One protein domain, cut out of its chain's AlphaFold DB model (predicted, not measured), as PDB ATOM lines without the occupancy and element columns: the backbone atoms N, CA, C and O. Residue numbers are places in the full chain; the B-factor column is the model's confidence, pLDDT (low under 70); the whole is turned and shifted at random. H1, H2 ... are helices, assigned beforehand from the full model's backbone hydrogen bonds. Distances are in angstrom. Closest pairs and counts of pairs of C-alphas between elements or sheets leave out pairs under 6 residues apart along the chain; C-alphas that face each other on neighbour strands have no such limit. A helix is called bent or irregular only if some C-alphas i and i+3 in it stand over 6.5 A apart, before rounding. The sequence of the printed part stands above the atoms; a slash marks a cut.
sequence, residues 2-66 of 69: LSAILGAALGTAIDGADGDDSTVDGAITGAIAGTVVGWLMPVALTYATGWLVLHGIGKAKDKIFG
ATOM      1  N   LEU A   2       4.183   0.092   9.234       63.62
ATOM      2  CA  LEU A   2       2.969   0.656   8.610       63.62
ATOM      3  C   LEU A   2       3.265   1.673   7.487       63.62
ATOM      4  O   LEU A   2       2.679   1.592   6.419       63.62
ATOM      5  N   SER A   3       4.247   2.562   7.688       68.81
ATOM      6  CA  SER A   3       4.684   3.528   6.665       68.81
ATOM      7  C   SER A   3       5.285   2.876   5.413       68.81
ATOM      8  O   SER A   3       5.166   3.436   4.331       68.81
ATOM      9  N   ALA A   4       5.919   1.707   5.549       69.06
ATOM     10  CA  ALA A   4       6.488   0.977   4.416       69.06
ATOM     11  C   ALA A   4       5.396   0.245   3.625       69.06
ATOM     12  O   ALA A   4       5.438   0.223   2.404       69.06
ATOM     13  N   ILE A   5       4.383  -0.289   4.318       69.88
ATOM     14  CA  ILE A   5       3.207  -0.914   3.693       69.88
ATOM     15  C   ILE A   5       2.350   0.140   2.983       69.88
ATOM     16  O   ILE A   5       1.939  -0.075   1.851       69.88
ATOM     17  N   LEU A   6       2.126   1.300   3.610       66.81
ATOM     18  CA  LEU A   6       1.420   2.423   2.989       66.81
ATOM     19  C   LEU A   6       2.200   2.984   1.794       66.81
ATOM     20  O   LEU A   6       1.609   3.218   0.749       66.81
ATOM     21  N   GLY A   7       3.521   3.136   1.917       68.56
ATOM     22  CA  GLY A   7       4.378   3.564   0.810       68.56
ATOM     23  C   GLY A   7       4.371   2.578  -0.360       68.56
ATOM     24  O   GLY A   7       4.256   3.000  -1.504       68.56
ATOM     25  N   ALA A   8       4.414   1.272  -0.078       74.06
ATOM     26  CA  ALA A   8       4.328   0.234  -1.100       74.06
ATOM     27  C   ALA A   8       2.951   0.211  -1.777       74.06
ATOM     28  O   ALA A   8       2.888   0.187  -2.998       74.06
ATOM     29  N   ALA A   9       1.856   0.292  -1.013       68.06
ATOM     30  CA  ALA A   9       0.500   0.309  -1.562       68.06
ATOM     31  C   ALA A   9       0.239   1.545  -2.441       68.06
ATOM     32  O   ALA A   9      -0.342   1.432  -3.521       68.06
ATOM     33  N   LEU A  10       0.706   2.719  -2.004       63.91
ATOM     34  CA  LEU A  10       0.624   3.955  -2.783       63.91
ATOM     35  C   LEU A  10       1.518   3.896  -4.030       63.91
ATOM     36  O   LEU A  10       1.074   4.298  -5.099       63.91
ATOM     37  N   GLY A  11       2.728   3.334  -3.922       65.25
ATOM     38  CA  GLY A  11       3.624   3.116  -5.062       65.25
ATOM     39  C   GLY A  11       3.026   2.177  -6.115       65.25
ATOM     40  O   GLY A  11       3.028   2.508  -7.294       65.25
ATOM     41  N   THR A  12       2.418   1.061  -5.695       65.88
ATOM     42  CA  THR A  12       1.773   0.101  -6.611       65.88
ATOM     43  C   THR A  12       0.526   0.652  -7.299       65.88
ATOM     44  O   THR A  12       0.211   0.245  -8.410       65.88
ATOM     45  N   ALA A  13      -0.201   1.570  -6.655       64.31
ATOM     46  CA  ALA A  13      -1.389   2.183  -7.248       64.31
ATOM     47  C   ALA A  13      -1.040   3.203  -8.346       64.31
ATOM     48  O   ALA A  13      -1.857   3.451  -9.228       64.31
ATOM     49  N   ILE A  14       0.158   3.790  -8.281       58.41
ATOM     50  CA  ILE A  14       0.645   4.792  -9.233       58.41
ATOM     51  C   ILE A  14       1.357   4.121 -10.420       58.41
ATOM     52  O   ILE A  14       1.141   4.527 -11.556       58.41
ATOM     53  N   ASP A  15       2.121   3.052 -10.174       64.38
ATOM     54  CA  ASP A  15       2.826   2.263 -11.204       64.38
ATOM     55  C   ASP A  15       1.869   1.546 -12.183       64.38
ATOM     56  O   ASP A  15       2.218   1.256 -13.321       64.38
ATOM     57  N   GLY A  16       0.619   1.297 -11.774       51.16
ATOM     58  CA  GLY A  16      -0.395   0.672 -12.629       51.16
ATOM     59  C   GLY A  16      -1.084   1.604 -13.637       51.16
ATOM     60  O   GLY A  16      -1.926   1.123 -14.394       51.16
ATOM     61  N   ALA A  17      -0.799   2.913 -13.622       54.16
ATOM     62  CA  ALA A  17      -1.580   3.911 -14.362       54.16
ATOM     63  C   ALA A  17      -0.961   4.395 -15.685       54.16
ATOM     64  O   ALA A  17      -1.703   4.956 -16.487       54.16
ATOM     65  N   ASP A  18       0.332   4.174 -15.942       51.69
ATOM     66  CA  ASP A  18       0.990   4.700 -17.147       51.69
ATOM     67  C   ASP A  18       1.932   3.659 -17.764       51.69
ATOM     68  O   ASP A  18       3.065   3.444 -17.332       51.69
ATOM     69  N   GLY A  19       1.412   2.962 -18.771       54.03
ATOM     70  CA  GLY A  19       2.214   2.151 -19.675       54.03
ATOM     71  C   GLY A  19       2.788   3.035 -20.780       54.03
ATOM     72  O   GLY A  19       2.023   3.641 -21.519       54.03
ATOM     73  N   ASP A  20       4.117   3.014 -20.900       56.72
ATOM     74  CA  ASP A  20       4.923   3.523 -22.023       56.72
ATOM     75  C   ASP A  20       4.985   5.053 -22.229       56.72
ATOM     76  O   ASP A  20       4.308   5.628 -23.072       56.72
ATOM     77  N   ASP A  21       5.893   5.709 -21.496       56.00
ATOM     78  CA  ASP A  21       7.108   6.311 -22.079       56.00
ATOM     79  C   ASP A  21       8.065   6.715 -20.932       56.00
ATOM     80  O   ASP A  21       7.794   7.610 -20.139       56.00
ATOM     81  N   SER A  22       9.187   5.995 -20.802       53.81
ATOM     82  CA  SER A  22      10.181   6.104 -19.714       53.81
ATOM     83  C   SER A  22       9.626   5.863 -18.295       53.81
ATOM     84  O   SER A  22       9.390   6.781 -17.512       53.81
ATOM     85  N   THR A  23       9.514   4.588 -17.909       58.50
ATOM     86  CA  THR A  23       9.089   4.097 -16.575       58.50
ATOM     87  C   THR A  23       9.767   4.809 -15.390       58.50
ATOM     88  O   THR A  23       9.204   4.914 -14.304       58.50
ATOM     89  N   VAL A  24      10.979   5.335 -15.590       57.34
ATOM     90  CA  VAL A  24      11.732   6.091 -14.578       57.34
ATOM     91  C   VAL A  24      11.130   7.481 -14.329       57.34
ATOM     92  O   VAL A  24      11.067   7.915 -13.179       57.34
ATOM     93  N   ASP A  25      10.652   8.167 -15.368       57.56
ATOM     94  CA  ASP A  25      10.104   9.527 -15.259       57.56
ATOM     95  C   ASP A  25       8.684   9.513 -14.662       57.56
ATOM     96  O   ASP A  25       8.342  10.344 -13.812       57.56
ATOM     97  N   GLY A  26       7.897   8.485 -15.006       62.47
ATOM     98  CA  GLY A  26       6.595   8.203 -14.397       62.47
ATOM     99  C   GLY A  26       6.693   7.842 -12.912       62.47
ATOM    100  O   GLY A  26       5.929   8.362 -12.099       62.47
ATOM    101  N   ALA A  27       7.685   7.037 -12.512       71.38
ATOM    102  CA  ALA A  27       7.891   6.669 -11.108       71.38
ATOM    103  C   ALA A  27       8.315   7.864 -10.236       71.38
ATOM    104  O   ALA A  27       7.829   8.020  -9.114       71.38
ATOM    105  N   ILE A  28       9.196   8.734 -10.744       72.88
ATOM    106  CA  ILE A  28       9.634   9.941 -10.028       72.88
ATOM    107  C   ILE A  28       8.480  10.941  -9.916       72.88
ATOM    108  O   ILE A  28       8.188  11.426  -8.818       72.88
ATOM    109  N   THR A  29       7.782  11.207 -11.021       70.75
ATOM    110  CA  THR A  29       6.612  12.096 -11.033       70.75
ATOM    111  C   THR A  29       5.516  11.562 -10.115       70.75
ATOM    112  O   THR A  29       4.955  12.305  -9.309       70.75
ATOM    113  N   GLY A  30       5.281  10.254 -10.156       70.25
ATOM    114  CA  GLY A  30       4.360   9.537  -9.291       70.25
ATOM    115  C   GLY A  30       4.714   9.631  -7.807       70.25
ATOM    116  O   GLY A  30       3.854   9.933  -6.982       70.25
ATOM    117  N   ALA A  31       5.985   9.456  -7.447       78.94
ATOM    118  CA  ALA A  31       6.447   9.585  -6.066       78.94
ATOM    119  C   ALA A  31       6.286  11.019  -5.534       78.94
ATOM    120  O   ALA A  31       5.864  11.216  -4.388       78.94
ATOM    121  N   ILE A  32       6.575  12.027  -6.362       77.56
ATOM    122  CA  ILE A  32       6.394  13.439  -6.006       77.56
ATOM    123  C   ILE A  32       4.905  13.751  -5.846       77.56
ATOM    124  O   ILE A  32       4.506  14.290  -4.813       77.56
ATOM    125  N   ALA A  33       4.073  13.362  -6.812       79.75
ATOM    126  CA  ALA A  33       2.629  13.563  -6.758       79.75
ATOM    127  C   ALA A  33       2.008  12.857  -5.546       79.75
ATOM    128  O   ALA A  33       1.267  13.481  -4.791       79.75
ATOM    129  N   GLY A  34       2.369  11.598  -5.292       81.88
ATOM    130  CA  GLY A  34       1.906  10.832  -4.136       81.88
ATOM    131  C   GLY A  34       2.322  11.462  -2.807       81.88
ATOM    132  O   GLY A  34       1.520  11.525  -1.876       81.88
ATOM    133  N   THR A  35       3.538  12.009  -2.731       81.62
ATOM    134  CA  THR A  35       4.009  12.742  -1.549       81.62
ATOM    135  C   THR A  35       3.207  14.025  -1.350       81.62
ATOM    136  O   THR A  35       2.665  14.250  -0.270       81.62
ATOM    137  N   VAL A  36       3.071  14.851  -2.389       83.44
ATOM    138  CA  VAL A  36       2.325  16.117  -2.330       83.44
ATOM    139  C   VAL A  36       0.857  15.873  -1.982       83.44
ATOM    140  O   VAL A  36       0.327  16.525  -1.084       83.44
ATOM    141  N   VAL A  37       0.208  14.896  -2.618       88.25
ATOM    142  CA  VAL A  37      -1.168  14.495  -2.300       88.25
ATOM    143  C   VAL A  37      -1.256  13.972  -0.872       88.25
ATOM    144  O   VAL A  37      -2.169  14.363  -0.153       88.25
ATOM    145  N   GLY A  38      -0.303  13.158  -0.418       84.38
ATOM    146  CA  GLY A  38      -0.251  12.669   0.961       84.38
ATOM    147  C   GLY A  38      -0.166  13.793   1.999       84.38
ATOM    148  O   GLY A  38      -0.817  13.710   3.038       84.38
ATOM    149  N   TRP A  39       0.566  14.869   1.703       87.31
ATOM    150  CA  TRP A  39       0.647  16.060   2.560       87.31
ATOM    151  C   TRP A  39      -0.593  16.954   2.477       87.31
ATOM    152  O   TRP A  39      -1.026  17.507   3.489       87.31
ATOM    153  N   LEU A  40      -1.176  17.106   1.289       90.19
ATOM    154  CA  LEU A  40      -2.335  17.973   1.074       90.19
ATOM    155  C   LEU A  40      -3.652  17.319   1.496       90.19
ATOM    156  O   LEU A  40      -4.581  18.023   1.889       90.19
ATOM    157  N   MET A  41      -3.743  15.990   1.456       91.50
ATOM    158  CA  MET A  41      -4.963  15.250   1.765       91.50
ATOM    159  C   MET A  41      -5.483  15.543   3.186       91.50
ATOM    160  O   MET A  41      -6.657  15.892   3.300       91.50
ATOM    161  N   PRO A  42      -4.673  15.519   4.266       91.31
ATOM    162  CA  PRO A  42      -5.146  15.882   5.604       91.31
ATOM    163  C   PRO A  42      -5.654  17.326   5.701       91.31
ATOM    164  O   PRO A  42      -6.643  17.596   6.387       91.31
ATOM    165  N   VAL A  43      -5.007  18.259   4.994       95.19
ATOM    166  CA  VAL A  43      -5.400  19.676   4.968       95.19
ATOM    167  C   VAL A  43      -6.744  19.839   4.260       95.19
ATOM    168  O   VAL A  43      -7.654  20.474   4.796       95.19
ATOM    169  N   ALA A  44      -6.896  19.211   3.094       93.62
ATOM    170  CA  ALA A  44      -8.134  19.216   2.326       93.62
ATOM    171  C   ALA A  44      -9.287  18.583   3.114       93.62
ATOM    172  O   ALA A  44     -10.380  19.146   3.147       93.62
ATOM    173  N   LEU A  45      -9.039  17.465   3.804       95.50
ATOM    174  CA  LEU A  45     -10.025  16.820   4.671       95.50
ATOM    175  C   LEU A  45     -10.442  17.736   5.824       95.50
ATOM    176  O   LEU A  45     -11.634  17.932   6.033       95.50
ATOM    177  N   THR A  46      -9.487  18.357   6.517       95.62
ATOM    178  CA  THR A  46      -9.778  19.278   7.630       95.62
ATOM    179  C   THR A  46     -10.639  20.454   7.169       95.62
ATOM    180  O   THR A  46     -11.648  20.781   7.798       95.62
ATOM    181  N   TYR A  47     -10.280  21.058   6.033       94.56
ATOM    182  CA  TYR A  47     -11.051  22.143   5.436       94.56
ATOM    183  C   TYR A  47     -12.456  21.687   5.026       94.56
ATOM    184  O   TYR A  47     -13.442  22.331   5.385       94.56
ATOM    185  N   ALA A  48     -12.562  20.554   4.325       95.19
ATOM    186  CA  ALA A  48     -13.836  20.003   3.877       95.19
ATOM    187  C   ALA A  48     -14.756  19.667   5.057       95.19
ATOM    188  O   ALA A  48     -15.948  19.965   5.006       95.19
ATOM    189  N   THR A  49     -14.215  19.107   6.143       96.19
ATOM    190  CA  THR A  49     -14.970  18.840   7.371       96.19
ATOM    191  C   THR A  49     -15.486  20.134   7.996       96.19
ATOM    192  O   THR A  49     -16.680  20.230   8.275       96.19
ATOM    193  N   GLY A  50     -14.636  21.152   8.171       95.94
ATOM    194  CA  GLY A  50     -15.056  22.442   8.731       95.94
ATOM    195  C   GLY A  50     -16.123  23.132   7.877       95.94
ATOM    196  O   GLY A  50     -17.149  23.584   8.393       95.94
ATOM    197  N   TRP A  51     -15.927  23.136   6.558       95.38
ATOM    198  CA  TRP A  51     -16.904  23.647   5.603       95.38
ATOM    199  C   TRP A  51     -18.240  22.901   5.698       95.38
ATOM    200  O   TRP A  51     -19.291  23.536   5.775       95.38
ATOM    201  N   LEU A  52     -18.217  21.566   5.755       95.00
ATOM    202  CA  LEU A  52     -19.423  20.738   5.818       95.00
ATOM    203  C   LEU A  52     -20.204  20.970   7.114       95.00
ATOM    204  O   LEU A  52     -21.432  21.042   7.073       95.00
ATOM    205  N   VAL A  53     -19.513  21.144   8.244       96.00
ATOM    206  CA  VAL A  53     -20.140  21.494   9.526       96.00
ATOM    207  C   VAL A  53     -20.837  22.850   9.429       96.00
ATOM    208  O   VAL A  53     -22.025  22.947   9.735       96.00
ATOM    209  N   LEU A  54     -20.145  23.886   8.953       91.94
ATOM    210  CA  LEU A  54     -20.716  25.232   8.827       91.94
ATOM    211  C   LEU A  54     -21.890  25.271   7.843       91.94
ATOM    212  O   LEU A  54     -22.928  25.865   8.135       91.94
ATOM    213  N   HIS A  55     -21.760  24.592   6.705       90.88
ATOM    214  CA  HIS A  55     -22.816  24.480   5.698       90.88
ATOM    215  C   HIS A  55     -24.024  23.695   6.213       90.88
ATOM    216  O   HIS A  55     -25.172  24.077   5.978       90.88
ATOM    217  N   GLY A  56     -23.774  22.614   6.954       89.56
ATOM    218  CA  GLY A  56     -24.805  21.816   7.609       89.56
ATOM    219  C   GLY A  56     -25.580  22.633   8.639       89.56
ATOM    220  O   GLY A  56     -26.811  22.633   8.615       89.56
ATOM    221  N   ILE A  57     -24.875  23.394   9.478       90.62
ATOM    222  CA  ILE A  57     -25.482  24.311  10.450       90.62
ATOM    223  C   ILE A  57     -26.281  25.407   9.736       90.62
ATOM    224  O   ILE A  57     -27.411  25.681  10.134       90.62
ATOM    225  N   GLY A  58     -25.750  25.999   8.662       85.56
ATOM    226  CA  GLY A  58     -26.458  26.994   7.852       85.56
ATOM    227  C   GLY A  58     -27.784  26.458   7.310       85.56
ATOM    228  O   GLY A  58     -28.836  27.038   7.567       85.56
ATOM    229  N   LYS A  59     -27.759  25.283   6.672       84.81
ATOM    230  CA  LYS A  59     -28.970  24.621   6.165       84.81
ATOM    231  C   LYS A  59     -29.950  24.226   7.268       84.81
ATOM    232  O   LYS A  59     -31.160  24.333   7.074       84.81
ATOM    233  N   ALA A  60     -29.457  23.750   8.411       83.31
ATOM    234  CA  ALA A  60     -30.299  23.391   9.548       83.31
ATOM    235  C   ALA A  60     -30.980  24.629  10.146       83.31
ATOM    236  O   ALA A  60     -32.184  24.604  10.392       83.31
ATOM    237  N   LYS A  61     -30.240  25.731  10.299       77.81
ATOM    238  CA  LYS A  61     -30.768  27.028  10.728       77.81
ATOM    239  C   LYS A  61     -31.843  27.526   9.763       77.81
ATOM    240  O   LYS A  61     -32.919  27.889  10.218       77.81
ATOM    241  N   ASP A  62     -31.608  27.472   8.456       80.38
ATOM    242  CA  ASP A  62     -32.585  27.926   7.456       80.38
ATOM    243  C   ASP A  62     -33.868  27.078   7.458       80.38
ATOM    244  O   ASP A  62     -34.957  27.586   7.174       80.38
ATOM    245  N   LYS A  63     -33.751  25.791   7.816       79.62
ATOM    246  CA  LYS A  63     -34.873  24.854   7.953       79.62
ATOM    247  C   LYS A  63     -35.647  25.027   9.265       79.62
ATOM    248  O   LYS A  63     -36.863  24.870   9.257       79.62
ATOM    249  N   ILE A  64     -34.963  25.329  10.371       79.44
ATOM    250  CA  ILE A  64     -35.564  25.490  11.710       79.44
ATOM    251  C   ILE A  64     -36.160  26.889  11.884       79.44
ATOM    252  O   ILE A  64     -37.284  27.029  12.352       79.44
ATOM    253  N   PHE A  65     -35.418  27.922  11.491       80.75
ATOM    254  CA  PHE A  65     -35.830  29.318  11.636       80.75
ATOM    255  C   PHE A  65     -36.587  29.849  10.420       80.75
ATOM    256  O   PHE A  65     -36.937  31.021  10.413       80.75
ATOM    257  N   GLY A  66     -36.850  28.988   9.428       61.16
ATOM    258  CA  GLY A  66     -37.734  29.241   8.296       61.16
ATOM    259  C   GLY A  66     -37.415  30.534   7.560       61.16
ATOM    260  O   GLY A  66     -37.991  31.561   7.886       61.16
TER     261      GLY A  66
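AT A GLANCE: This is residues 2 to 66 of the 69 residues of an uncharacterized protein of Sphingomonas sp. Leaf17 (UniProt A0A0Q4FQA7). A short helix, H1, packs with its residues 10 to 15 on the first arm, H2a, of a long bent helix, H2, and residues 39 to 66, most of them in the second arm, stick out far from this small body. That free arm makes much of the length. The printed part has 65 residues with two named helices, H1 then H2, and no named strand; the class is all helix. It is extended, with a radius of gyration of the C-alphas of 19.2 A and spans of 60 by 28 by 15 A.

IN THESE COORDINATES: Find C-alpha 2 at (2.969, 0.656, 8.610); from there H1 runs through residues 2 to 15, 19.9 A long. After the short link of 7 residues, look at C-alpha 23 at (9.089, 4.097, -16.575), where H2, residues 23 to 64, begins. By its hydrogen bonds it was assigned as one helix, but it is bent: C-alphas 39 and 42 are 6.5 A apart. Its arm H2a, residues 23 to 39, is 24.1 A long, and H2b, residues 42 to 64, is 32.5 A long and ends at C-alpha 64 at (-35.564, 25.490, 11.710).

HOW THE PARTS SIT: Look at residues 10 to 15, the part of H1 that touches H2a; the closest C-alphas, of Ile 14 and Gly 30, are 6.0 A apart. The two run opposite ways at a steep tilt of 50 degrees. H2a and H2b stand at a steep tilt of 46 degrees. H1 and H2b are apart. In H1, H2a and H2b every O i to N i+4 pair is within hydrogen-bond range.

THE WHOLE: The two C-alphas farthest apart, those of Ser 22 and Phe 65, are 60.3 A apart. Residues 39 to 66 stand free; the body without them spans 31 by 17 by 13 A. The printed part has no cut. Read the B-factor column for the model's pLDDT: the mean of the printed part is 76.5, and residues 2 to 7, 9 to 26 and 66 are under 70.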